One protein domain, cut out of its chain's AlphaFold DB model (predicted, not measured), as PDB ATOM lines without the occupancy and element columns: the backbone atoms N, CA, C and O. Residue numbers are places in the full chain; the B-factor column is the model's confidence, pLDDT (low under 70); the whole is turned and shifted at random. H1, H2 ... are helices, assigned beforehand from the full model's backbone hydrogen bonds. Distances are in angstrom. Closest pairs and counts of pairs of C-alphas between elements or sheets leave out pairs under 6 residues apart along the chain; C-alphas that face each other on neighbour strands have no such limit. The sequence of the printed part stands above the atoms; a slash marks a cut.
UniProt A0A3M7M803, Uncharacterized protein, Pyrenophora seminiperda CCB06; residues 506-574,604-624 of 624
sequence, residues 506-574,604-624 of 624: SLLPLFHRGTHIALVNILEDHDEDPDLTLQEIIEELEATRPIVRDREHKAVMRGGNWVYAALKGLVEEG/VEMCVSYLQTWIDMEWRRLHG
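AT A GLANCE: This is residues 506 to 574 and 604 to 624 of the 624 residues of an uncharacterized protein of Pyrenophora seminiperda CCB06 (UniProt A0A3M7M803). Two long helices, H1 and H3, cross closely at a steep angle; H4 runs back along H1, and H3 makes a hairpin with short H2. The printed part has 90 residues with four named helices, H1 to H4, and no named strand: all helix. It is compact, radius of gyration of the C-alphas 13.1 A, spanning 39 by 30 by 22 A.

HOW THE PARTS SIT: H1, residues 506 to 528, touches H3, residues 551 to 574, at a steep tilt of 52 degrees; their closest C-alphas, Gly 514 and Val 556, are 4.0 A apart. H2, residues 534 to 543, touches H3 at a shallow tilt of 29 degrees, closest C-alphas Ile 538 and Tyr 564, 6.1 A. H4, residues 604 to 623, touches H1 at 12 degrees, opposite ways, closest C-alphas Leu 519 and Val 608, 6.3 A. Every O i to N i+4 pair is within hydrogen-bond range in H2, H3 and H4, and 18 of 19 in H1.

IN THESE COORDINATES: H1 begins at C-alpha 506 (188.333, 180.189, 101.194) and is 34.7 A long, H2 14.4 A, H3 35.1 A, H4 28.5 A, ending at C-alpha 623 (178.596, 175.753, 105.516).

THE WHOLE: Residues 575 to 603 are not printed; C-alphas 574 and 604 are 12.7 A apart. No printed residue is under 70 in pLDDT.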
ATOM      1  N   SER A 506     187.897 180.398 102.584       96.56
ATOM      2  CA  SER A 506     188.333 180.189 101.194       96.56
ATOM      3  C   SER A 506     189.217 178.956 100.969       96.56
ATOM      4  O   SER A 506     189.346 178.498  99.840       96.56
ATOM      5  N   LEU A 507     189.850 178.424 102.019       96.62
ATOM      6  CA  LEU A 507     190.683 177.220 101.946       96.62
ATOM      7  C   LEU A 507     189.929 175.961 102.369       96.62
ATOM      8  O   LEU A 507     190.431 174.865 102.131       96.62
ATOM      9  N   LEU A 508     188.750 176.112 102.975       95.81
ATOM     10  CA  LEU A 508     187.951 175.002 103.476       95.81
ATOM     11  C   LEU A 508     187.592 174.024 102.333       95.81
ATOM     12  O   LEU A 508     187.886 172.841 102.488       95.81
ATOM     13  N   PRO A 509     187.134 174.464 101.134       96.88
ATOM     14  CA  PRO A 509     186.840 173.540 100.024       96.88
ATOM     15  C   PRO A 509     188.050 172.745  99.542       96.88
ATOM     16  O   PRO A 509     187.938 171.573  99.194       96.88
ATOM     17  N   LEU A 510     189.226 173.369  99.549       97.31
ATOM     18  CA  LEU A 510     190.472 172.710  99.164       97.31
ATOM     19  C   LEU A 510     190.919 171.701 100.223       97.31
ATOM     20  O   LEU A 510     191.390 170.624  99.873       97.31
ATOM     21  N   PHE A 511     190.746 172.029 101.503       97.69
ATOM     22  CA  PHE A 511     190.998 171.108 102.605       97.69
ATOM     23  C   PHE A 511     190.090 169.878 102.520       97.69
ATOM     24  O   PHE A 511     190.599 168.765 102.509       97.69
ATOM     25  N   HIS A 512     188.780 170.074 102.356       97.38
ATOM     26  CA  HIS A 512     187.807 168.985 102.209       97.38
ATOM     27  C   HIS A 512     188.049 168.132 100.961       97.38
ATOM     28  O   HIS A 512     187.952 166.910 100.986       97.38
ATOM     29  N   ARG A 513     188.466 168.750  99.851       97.50
ATOM     30  CA  ARG A 513     188.937 167.987  98.690       97.50
ATOM     31  C   ARG A 513     190.136 167.103  99.049       97.50
ATOM     32  O   ARG A 513     190.220 165.972  98.588       97.50
ATOM     33  N   GLY A 514     191.063 167.618  99.853       97.81
ATOM     34  CA  GLY A 514     192.211 166.865 100.346       97.81
ATOM     35  C   GLY A 514     191.846 165.700 101.262       97.81
ATOM     36  O   GLY A 514     192.479 164.654 101.159       97.81
ATOM     37  N   THR A 515     190.828 165.858 102.115       98.06
ATOM     38  CA  THR A 515     190.342 164.761 102.965       98.06
ATOM     39  C   THR A 515     189.738 163.645 102.113       98.06
ATOM     40  O   THR A 515     190.134 162.498 102.267       98.06
ATOM     41  N   HIS A 516     188.877 163.983 101.145       97.69
ATOM     42  CA  HIS A 516     188.284 163.012 100.212       97.69
ATOM     43  C   HIS A 516     189.339 162.255  99.396       97.69
ATOM     44  O   HIS A 516     189.293 161.034  99.328       97.69
ATOM     45  N   ILE A 517     190.335 162.956  98.836       97.12
ATOM     46  CA  ILE A 517     191.431 162.307  98.092       97.12
ATOM     47  C   ILE A 517     192.188 161.309  98.977       97.12
ATOM     48  O   ILE A 517     192.533 160.227  98.518       97.12
ATOM     49  N   ALA A 518     192.459 161.660 100.237       97.88
ATOM     50  CA  ALA A 518     193.177 160.762 101.135       97.88
ATOM     51  C   ALA A 518     192.377 159.496 101.463       97.88
ATOM     52  O   ALA A 518     192.969 158.425 101.468       97.88
ATOM     53  N   LEU A 519     191.065 159.610 101.695       97.88
ATOM     54  CA  LEU A 519     190.197 158.455 101.957       97.88
ATOM     55  C   LEU A 519     190.107 157.526 100.741       97.88
ATOM     56  O   LEU A 519     190.284 156.324 100.892       97.88
ATOM     57  N   VAL A 520     189.913 158.086  99.541       96.88
ATOM     58  CA  VAL A 520     189.875 157.304  98.292       96.88
ATOM     59  C   VAL A 520     191.191 156.567  98.069       96.88
ATOM     60  O   VAL A 520     191.168 155.374  97.810       96.88
ATOM     61  N   ASN A 521     192.335 157.234  98.250       96.88
ATOM     62  CA  ASN A 521     193.637 156.579  98.099       96.88
ATOM     63  C   ASN A 521     193.848 155.432  99.103       96.88
ATOM     64  O   ASN A 521     194.552 154.486  98.782       96.88
ATOM     65  N   ILE A 522     193.297 155.533 100.322       97.62
ATOM     66  CA  ILE A 522     193.387 154.455 101.319       97.62
ATOM     67  C   ILE A 522     192.559 153.248 100.872       97.62
ATOM     68  O   ILE A 522     193.056 152.132 100.959       97.62
ATOM     69  N   LEU A 523     191.333 153.469 100.384       97.12
ATOM     70  CA  LEU A 523     190.484 152.391  99.868       97.12
ATOM     71  C   LEU A 523     191.096 151.746  98.624       97.12
ATOM     72  O   LEU A 523     191.193 150.534  98.574       97.12
ATOM     73  N   GLU A 524     191.594 152.541  97.672       96.25
ATOM     74  CA  GLU A 524     192.259 152.013  96.473       96.25
ATOM     75  C   GLU A 524     193.492 151.160  96.820       96.25
ATOM     76  O   GLU A 524     193.703 150.117  96.208       96.25
ATOM     77  N   ASP A 525     194.302 151.581  97.801       95.56
ATOM     78  CA  ASP A 525     195.465 150.804  98.251       95.56
ATOM     79  C   ASP A 525     195.042 149.524  98.999       95.56
ATOM     80  O   ASP A 525     195.718 148.503  98.884       95.56
ATOM     81  N   HIS A 526     193.929 149.562  99.740       95.81
ATOM     82  CA  HIS A 526     193.366 148.387 100.410       95.81
ATOM     83  C   HIS A 526     192.765 147.383  99.417       95.81
ATOM     84  O   HIS A 526     192.996 146.186  99.550       95.81
ATOM     85  N   ASP A 527     192.062 147.868  98.393       93.75
ATOM     86  CA  ASP A 527     191.522 147.051  97.304       93.75
ATOM     87  C   ASP A 527     192.647 146.393  96.484       93.75
ATOM     88  O   ASP A 527     192.500 145.264  96.013       93.75
ATOM     89  N   GLU A 528     193.770 147.102  96.285       94.12
ATOM     90  CA  GLU A 528     194.937 146.576  95.569       94.12
ATOM     91  C   GLU A 528     195.680 145.513  96.400       94.12
ATOM     92  O   GLU A 528     196.039 144.470  95.850       94.12
ATOM     93  N   ASP A 529     195.865 145.740  97.706       94.50
ATOM     94  CA  ASP A 529     196.544 144.822  98.630       94.50
ATOM     95  C   ASP A 529     195.787 144.707  99.984       94.50
ATOM     96  O   ASP A 529     196.156 145.367 100.967       94.50
ATOM     97  N   PRO A 530     194.787 143.808 100.111       92.88
ATOM     98  CA  PRO A 530     193.966 143.686 101.326       92.88
ATOM     99  C   PRO A 530     194.740 143.140 102.536       92.88
ATOM    100  O   PRO A 530     194.316 143.280 103.684       92.88
ATOM    101  N   ASP A 531     195.913 142.548 102.298       89.94
ATOM    102  CA  ASP A 531     196.816 142.061 103.342       89.94
ATOM    103  C   ASP A 531     197.458 143.199 104.156       89.94
ATOM    104  O   ASP A 531     197.952 142.949 105.269       89.94
ATOM    105  N   LEU A 532     197.484 144.423 103.608       90.19
ATOM    106  CA  LEU A 532     198.050 145.597 104.261       90.19
ATOM    107  C   LEU A 532     197.116 146.112 105.346       90.19
ATOM    108  O   LEU A 532     195.932 146.366 105.139       90.19
ATOM    109  N   THR A 533     197.685 146.318 106.526       93.94
ATOM    110  CA  THR A 533     196.962 146.941 107.632       93.94
ATOM    111  C   THR A 533     196.734 148.429 107.353       93.94
ATOM    112  O   THR A 533     197.549 149.080 106.691       93.94
ATOM    113  N   LEU A 534     195.676 149.011 107.933       94.94
ATOM    114  CA  LEU A 534     195.390 150.449 107.821       94.94
ATOM    115  C   LEU A 534     196.612 151.315 108.169       94.94
ATOM    116  O   LEU A 534     196.890 152.319 107.514       94.94
ATOM    117  N   GLN A 535     197.365 150.910 109.193       95.50
ATOM    118  CA  GLN A 535     198.566 151.612 109.627       95.50
ATOM    119  C   GLN A 535     199.669 151.591 108.553       95.50
ATOM    120  O   GLN A 535     200.243 152.643 108.270       95.50
ATOM    121  N   GLU A 536     199.933 150.438 107.930       95.44
ATOM    122  CA  GLU A 536     200.928 150.301 106.854       95.44
ATOM    123  C   GLU A 536     200.558 151.154 105.632       95.44
ATOM    124  O   GLU A 536     201.407 151.886 105.117       95.44
ATOM    125  N   ILE A 537     199.282 151.131 105.220       96.50
ATOM    126  CA  ILE A 537     198.773 151.948 104.103       96.50
ATOM    127  C   ILE A 537     198.996 153.438 104.391       96.50
ATOM    128  O   ILE A 537     199.519 154.182 103.556       96.50
ATOM    129  N   ILE A 538     198.636 153.890 105.597       97.00
ATOM    130  CA  ILE A 538     198.823 155.287 105.990       97.00
ATOM    131  C   ILE A 538     200.310 155.655 105.958       97.00
ATOM    132  O   ILE A 538     200.655 156.679 105.371       97.00
ATOM    133  N   GLU A 539     201.187 154.851 106.563       96.56
ATOM    134  CA  GLU A 539     202.632 155.109 106.609       96.56
ATOM    135  C   GLU A 539     203.250 155.228 105.206       96.56
ATOM    136  O   GLU A 539     204.030 156.155 104.950       96.56
ATOM    137  N   GLU A 540     202.847 154.371 104.267       95.00
ATOM    138  CA  GLU A 540     203.261 154.464 102.866       95.00
ATOM    139  C   GLU A 540     202.776 155.764 102.202       95.00
ATOM    140  O   GLU A 540     203.553 156.483 101.550       95.00
ATOM    141  N   LEU A 541     201.497 156.102 102.374       96.19
ATOM    142  CA  LEU A 541     200.914 157.326 101.830       96.19
ATOM    143  C   LEU A 541     201.583 158.578 102.407       96.19
ATOM    144  O   LEU A 541     201.780 159.559 101.685       96.19
ATOM    145  N   GLU A 542     201.988 158.561 103.683       96.56
ATOM    146  CA  GLU A 542     202.754 159.649 104.293       96.56
ATOM    147  C   GLU A 542     204.164 159.775 103.704       96.56
ATOM    148  O   GLU A 542     204.623 160.894 103.440       96.56
ATOM    149  N   ALA A 543     204.838 158.647 103.465       95.56
ATOM    150  CA  ALA A 543     206.187 158.604 102.907       95.56
ATOM    151  C   ALA A 543     206.237 159.066 101.442       95.56
ATOM    152  O   ALA A 543     207.218 159.669 100.998       95.56
ATOM    153  N   THR A 544     205.168 158.833 100.679       92.56
ATOM    154  CA  THR A 544     205.099 159.141  99.242       92.56
ATOM    155  C   THR A 544     204.508 160.519  98.922       92.56
ATOM    156  O   THR A 544     204.297 160.851  97.745       92.56
ATOM    157  N   ARG A 545     204.297 161.376  99.929       92.50
ATOM    158  CA  ARG A 545     203.686 162.702  99.754       92.50
ATOM    159  C   ARG A 545     204.461 163.599  98.779       92.50
ATOM    160  O   ARG A 545     205.685 163.722  98.866       92.50
ATOM    161  N   PRO A 546     203.775 164.287  97.847       92.06
ATOM    162  CA  PRO A 546     204.425 165.264  96.985       92.06
ATOM    163  C   PRO A 546     204.866 166.505  97.774       92.06
ATOM    164  O   PRO A 546     204.161 166.998  98.657       92.06
ATOM    165  N   ILE A 547     206.024 167.063  97.408       93.50
ATOM    166  CA  ILE A 547     206.501 168.336  97.957       93.50
ATOM    167  C   ILE A 547     205.806 169.473  97.215       93.50
ATOM    168  O   ILE A 547     206.063 169.732  96.040       93.50
ATOM    169  N   VAL A 548     204.945 170.187  97.929       94.56
ATOM    170  CA  VAL A 548     204.085 171.224  97.365       94.56
ATOM    171  C   VAL A 548     204.476 172.609  97.878       94.56
ATOM    172  O   VAL A 548     204.630 172.832  99.082       94.56
ATOM    173  N   ARG A 549     204.581 173.589  96.970       93.81
ATOM    174  CA  ARG A 549     204.894 174.988  97.323       93.81
ATOM    175  C   ARG A 549     203.664 175.897  97.381       93.81
ATOM    176  O   ARG A 549     203.629 176.782  98.244       93.81
ATOM    177  N   ASP A 550     202.670 175.647  96.537       95.31
ATOM    178  CA  ASP A 550     201.500 176.514  96.374       95.31
ATOM    179  C   ASP A 550     200.572 176.474  97.587       95.31
ATOM    180  O   ASP A 550     200.385 175.434  98.216       95.31
ATOM    181  N   ARG A 551     199.955 177.616  97.908       95.69
ATOM    182  CA  ARG A 551     199.046 177.739  99.058       95.69
ATOM    183  C   ARG A 551     197.824 176.827  98.936       95.69
ATOM    184  O   ARG A 551     197.418 176.235  99.929       95.69
ATOM    185  N   GLU A 552     197.255 176.726  97.742       95.69
ATOM    186  CA  GLU A 552     196.051 175.929  97.488       95.69
ATOM    187  C   GLU A 552     196.331 174.438  97.649       95.69
ATOM    188  O   GLU A 552     195.711 173.767  98.469       95.69
ATOM    189  N   HIS A 553     197.352 173.939  96.956       95.56
ATOM    190  CA  HIS A 553     197.793 172.558  97.093       95.56
ATOM    191  C   HIS A 553     198.257 172.239  98.530       95.56
ATOM    192  O   HIS A 553     198.041 171.131  99.007       95.56
ATOM    193  N   LYS A 554     198.835 173.198  99.272       97.00
ATOM    194  CA  LYS A 554     199.125 173.023 100.708       97.00
ATOM    195  C   LYS A 554     197.864 172.814 101.545       97.00
ATOM    196  O   LYS A 554     197.924 172.063 102.513       97.00
ATOM    197  N   ALA A 555     196.747 173.462 101.206       97.56
ATOM    198  CA  ALA A 555     195.474 173.234 101.889       97.56
ATOM    199  C   ALA A 555     194.943 171.821 101.615       97.56
ATOM    200  O   ALA A 555     194.550 171.145 102.561       97.56
ATOM    201  N   VAL A 556     195.045 171.348 100.367       97.62
ATOM    202  CA  VAL A 556     194.726 169.958  99.986       97.62
ATOM    203  C   VAL A 556     195.597 168.968 100.768       97.62
ATOM    204  O   VAL A 556     195.076 168.081 101.437       97.62
ATOM    205  N   MET A 557     196.921 169.162 100.781       97.62
ATOM    206  CA  MET A 557     197.838 168.303 101.545       97.62
ATOM    207  C   MET A 557     197.532 168.312 103.045       97.62
ATOM    208  O   MET A 557     197.640 167.285 103.703       97.62
ATOM    209  N   ARG A 558     197.123 169.459 103.602       97.50
ATOM    210  CA  ARG A 558     196.721 169.548 105.010       97.50
ATOM    211  C   ARG A 558     195.445 168.744 105.292       97.50
ATOM    212  O   ARG A 558     195.362 168.169 106.371       97.50
ATOM    213  N   GLY A 559     194.505 168.693 104.345       97.75
ATOM    214  CA  GLY A 559     193.323 167.824 104.393       97.75
ATOM    215  C   GLY A 559     193.704 166.359 104.528       97.75
ATOM    216  O   GLY A 559     193.328 165.713 105.500       97.75
ATOM    217  N   GLY A 560     194.552 165.874 103.618       97.75
ATOM    218  CA  GLY A 560     195.042 164.499 103.691       97.75
ATOM    219  C   GLY A 560     195.779 164.212 104.999       97.75
ATOM    220  O   GLY A 560     195.442 163.265 105.696       97.75
ATOM    221  N   ASN A 561     196.709 165.083 105.407       97.56
ATOM    222  CA  ASN A 561     197.448 164.945 106.673       97.56
ATOM    223  C   ASN A 561     196.540 164.809 107.900       97.56
ATOM    224  O   ASN A 561     196.875 164.073 108.824       97.56
ATOM    225  N   TRP A 562     195.421 165.530 107.923       97.94
ATOM    226  CA  TRP A 562     194.462 165.435 109.015       97.94
ATOM    227  C   TRP A 562     193.754 164.070 109.025       97.94
ATOM    228  O   TRP A 562     193.653 163.475 110.092       97.94
ATOM    229  N   VAL A 563     193.368 163.533 107.858       98.06
ATOM    230  CA  VAL A 563     192.761 162.188 107.740       98.06
ATOM    231  C   VAL A 563     193.703 161.118 108.276       98.06
ATOM    232  O   VAL A 563     193.314 160.315 109.117       98.06
ATOM    233  N   TYR A 564     194.964 161.149 107.849       97.50
ATOM    234  CA  TYR A 564     195.965 160.186 108.300       97.50
ATOM    235  C   TYR A 564     196.182 160.245 109.817       97.50
ATOM    236  O   TYR A 564     196.293 159.208 110.462       97.50
ATOM    237  N   ALA A 565     196.195 161.444 110.408       97.00
ATOM    238  CA  ALA A 565     196.299 161.600 111.856       97.00
ATOM    239  C   ALA A 565     195.049 161.087 112.597       97.00
ATOM    240  O   ALA A 565     195.185 160.447 113.635       97.00
ATOM    241  N   ALA A 566     193.849 161.348 112.065       96.75
ATOM    242  CA  ALA A 566     192.591 160.886 112.647       96.75
ATOM    243  C   ALA A 566     192.495 159.352 112.652       96.75
ATOM    244  O   ALA A 566     192.174 158.765 113.682       96.75
ATOM    245  N   LEU A 567     192.839 158.705 111.533       95.94
ATOM    246  CA  LEU A 567     192.814 157.246 111.420       95.94
ATOM    247  C   LEU A 567     193.900 156.573 112.265       95.94
ATOM    248  O   LEU A 567     193.624 155.551 112.880       95.94
ATOM    249  N   LYS A 568     195.103 157.156 112.371       95.12
ATOM    250  CA  LYS A 568     196.119 156.657 113.316       95.12
ATOM    251  C   LYS A 568     195.618 156.692 114.758       95.12
ATOM    252  O   LYS A 568     195.816 155.724 115.478       95.12
ATOM    253  N   GLY A 569     194.939 157.772 115.151       93.81
ATOM    254  CA  GLY A 569     194.314 157.873 116.470       93.81
ATOM    255  C   GLY A 569     193.287 156.766 116.712       93.81
ATOM    256  O   GLY A 569     193.326 156.140 117.762       93.81
ATOM    257  N   LEU A 570     192.444 156.476 115.715       92.38
ATOM    258  CA  LEU A 570     191.437 155.413 115.792       92.38
ATOM    259  C   LEU A 570     192.072 154.020 115.954       92.38
ATOM    260  O   LEU A 570     191.647 153.239 116.798       92.38
ATOM    261  N   VAL A 571     193.134 153.731 115.191       91.44
ATOM    262  CA  VAL A 571     193.878 152.462 115.291       91.44
ATOM    263  C   VAL A 571     194.598 152.333 116.637       91.44
ATOM    264  O   VAL A 571     194.632 151.254 117.220       91.44
ATOM    265  N   GLU A 572     195.189 153.416 117.147       90.75
ATOM    266  CA  GLU A 572     195.840 153.422 118.462       90.75
ATOM    267  C   GLU A 572     194.848 153.276 119.622       90.75
ATOM    268  O   GLU A 572     195.220 152.760 120.674       90.75
ATOM    269  N   GLU A 573     193.616 153.757 119.460       88.31
ATOM    270  CA  GLU A 573     192.569 153.666 120.475       88.31
ATOM    271  C   GLU A 573     191.995 152.250 120.562       88.31
ATOM    272  O   GLU A 573     191.948 151.703 121.661       88.31
ATOM    273  N   GLY A 574     191.715 151.606 119.421       84.44
ATOM    274  CA  GLY A 574     191.288 150.201 119.393       84.44
ATOM    275  C   GLY A 574     192.299 149.259 120.059       84.44
ATOM    276  O   GLY A 574     191.918 148.382 120.823       84.44
ATOM    277  N   VAL A 604     189.275 148.296 107.566       93.75
ATOM    278  CA  VAL A 604     189.710 149.497 106.849       93.75
ATOM    279  C   VAL A 604     188.500 150.208 106.254       93.75
ATOM    280  O   VAL A 604     188.383 151.430 106.395       93.75
ATOM    281  N   GLU A 605     187.586 149.457 105.639       93.81
ATOM    282  CA  GLU A 605     186.387 149.996 105.003       93.81
ATOM    283  C   GLU A 605     185.470 150.643 106.038       93.81
ATOM    284  O   GLU A 605     184.987 151.764 105.827       93.81
ATOM    285  N   MET A 606     185.284 149.988 107.189       93.56
ATOM    286  CA  MET A 606     184.487 150.525 108.291       93.56
ATOM    287  C   MET A 606     185.092 151.825 108.838       93.56
ATOM    288  O   MET A 606     184.385 152.830 108.966       93.56
ATOM    289  N   CYS A 607     186.399 151.844 109.119       94.50
ATOM    290  CA  CYS A 607     187.093 153.021 109.648       94.50
ATOM    291  C   CYS A 607     187.016 154.213 108.683       94.50
ATOM    292  O   CYS A 607     186.726 155.344 109.092       94.50
ATOM    293  N   VAL A 608     187.251 153.965 107.391       95.88
ATOM    294  CA  VAL A 608     187.201 154.992 106.345       95.88
ATOM    295  C   VAL A 608     185.776 155.512 106.154       95.88
ATOM    296  O   VAL A 608     185.578 156.729 106.138       95.88
ATOM    297  N   SER A 609     184.780 154.627 106.081       94.88
ATOM    298  CA  SER A 609     183.366 154.998 105.909       94.88
ATOM    299  C   SER A 609     182.835 155.810 107.092       94.88
ATOM    300  O   SER A 609     182.121 156.807 106.913       94.88
ATOM    301  N   TYR A 610     183.220 155.425 108.313       94.88
ATOM    302  CA  TYR A 610     182.860 156.144 109.530       94.88
ATOM    303  C   TYR A 610     183.461 157.559 109.541       94.88
ATOM    304  O   TYR A 610     182.738 158.544 109.736       94.88
ATOM    305  N   LEU A 611     184.756 157.689 109.229       96.06
ATOM    306  CA  LEU A 611     185.427 158.987 109.143       96.06
ATOM    307  C   LEU A 611     184.864 159.863 108.012       96.06
ATOM    308  O   LEU A 611     184.673 161.065 108.209       96.06
ATOM    309  N   GLN A 612     184.558 159.286 106.847       97.00
ATOM    310  CA  GLN A 612     183.955 160.005 105.723       97.00
ATOM    311  C   GLN A 612     182.602 160.611 106.107       97.00
ATOM    312  O   GLN A 612     182.363 161.800 105.887       97.00
ATOM    313  N   THR A 613     181.745 159.812 106.746       95.81
ATOM    314  CA  THR A 613     180.430 160.263 107.217       95.81
ATOM    315  C   THR A 613     180.571 161.434 108.188       95.81
ATOM    316  O   THR A 613     179.857 162.436 108.072       95.81
ATOM    317  N   TRP A 614     181.532 161.346 109.113       95.56
ATOM    318  CA  TRP A 614     181.817 162.417 110.062       95.56
ATOM    319  C   TRP A 614     182.321 163.698 109.376       95.56
ATOM    320  O   TRP A 614     181.806 164.783 109.653       95.56
ATOM    321  N   ILE A 615     183.261 163.585 108.430       96.31
ATOM    322  CA  ILE A 615     183.774 164.711 107.631       96.31
ATOM    323  C   ILE A 615     182.635 165.423 106.898       96.31
ATOM    324  O   ILE A 615     182.563 166.650 106.945       96.31
ATOM    325  N   ASP A 616     181.733 164.682 106.252       95.69
ATOM    326  CA  ASP A 616     180.636 165.260 105.471       95.69
ATOM    327  C   ASP A 616     179.580 165.941 106.361       95.69
ATOM    328  O   ASP A 616     178.925 166.910 105.952       95.69
ATOM    329  N   MET A 617     179.380 165.447 107.588       94.31
ATOM    330  CA  MET A 617     178.547 166.112 108.594       94.31
ATOM    331  C   MET A 617     179.183 167.417 109.072       94.31
ATOM    332  O   MET A 617     178.525 168.460 109.080       94.31
ATOM    333  N   GLU A 618     180.466 167.377 109.422       94.25
ATOM    334  CA  GLU A 618     181.205 168.538 109.913       94.25
ATOM    335  C   GLU A 618     181.358 169.609 108.823       94.25
ATOM    336  O   GLU A 618     181.184 170.805 109.068       94.25
ATOM    337  N   TRP A 619     181.568 169.185 107.576       93.81
ATOM    338  CA  TRP A 619     181.565 170.051 106.404       93.81
ATOM    339  C   TRP A 619     180.248 170.816 106.256       93.81
ATOM    340  O   TRP A 619     180.260 172.040 106.087       93.81
ATOM    341  N   ARG A 620     179.109 170.115 106.360       94.88
ATOM    342  CA  ARG A 620     177.773 170.726 106.322       94.88
ATOM    343  C   ARG A 620     177.561 171.688 107.486       94.88
ATOM    344  O   ARG A 620     177.057 172.780 107.257       94.88
ATOM    345  N   ARG A 621     178.002 171.333 108.697       93.62
ATOM    346  CA  ARG A 621     177.920 172.197 109.889       93.62
ATOM    347  C   ARG A 621     178.682 173.516 109.724       93.62
ATOM    348  O   ARG A 621     178.304 174.515 110.319       93.62
ATOM    349  N   LEU A 622     179.770 173.518 108.955       90.38
ATOM    350  CA  LEU A 622     180.569 174.720 108.700       90.38
ATOM    351  C   LEU A 622     180.034 175.587 107.544       90.38
ATOM    352  O   LEU A 622     180.465 176.733 107.424       90.38
ATOM    353  N   HIS A 623     179.142 175.057 106.696       87.38
ATOM    354  CA  HIS A 623     178.596 175.753 105.516       87.38
ATOM    355  C   HIS A 623     177.105 176.096 105.605       87.38
ATOM    356  O   HIS A 623     176.650 176.936 104.827       87.38
ATOM    357  N   GLY A 624     176.358 175.434 106.489       81.25
ATOM    358  CA  GLY A 624     174.997 175.817 106.869       81.25
ATOM    359  C   GLY A 624     175.026 176.868 107.960       81.25
ATOM    360  O   GLY A 624     174.242 177.835 107.838       81.25
TER     361      GLY A 624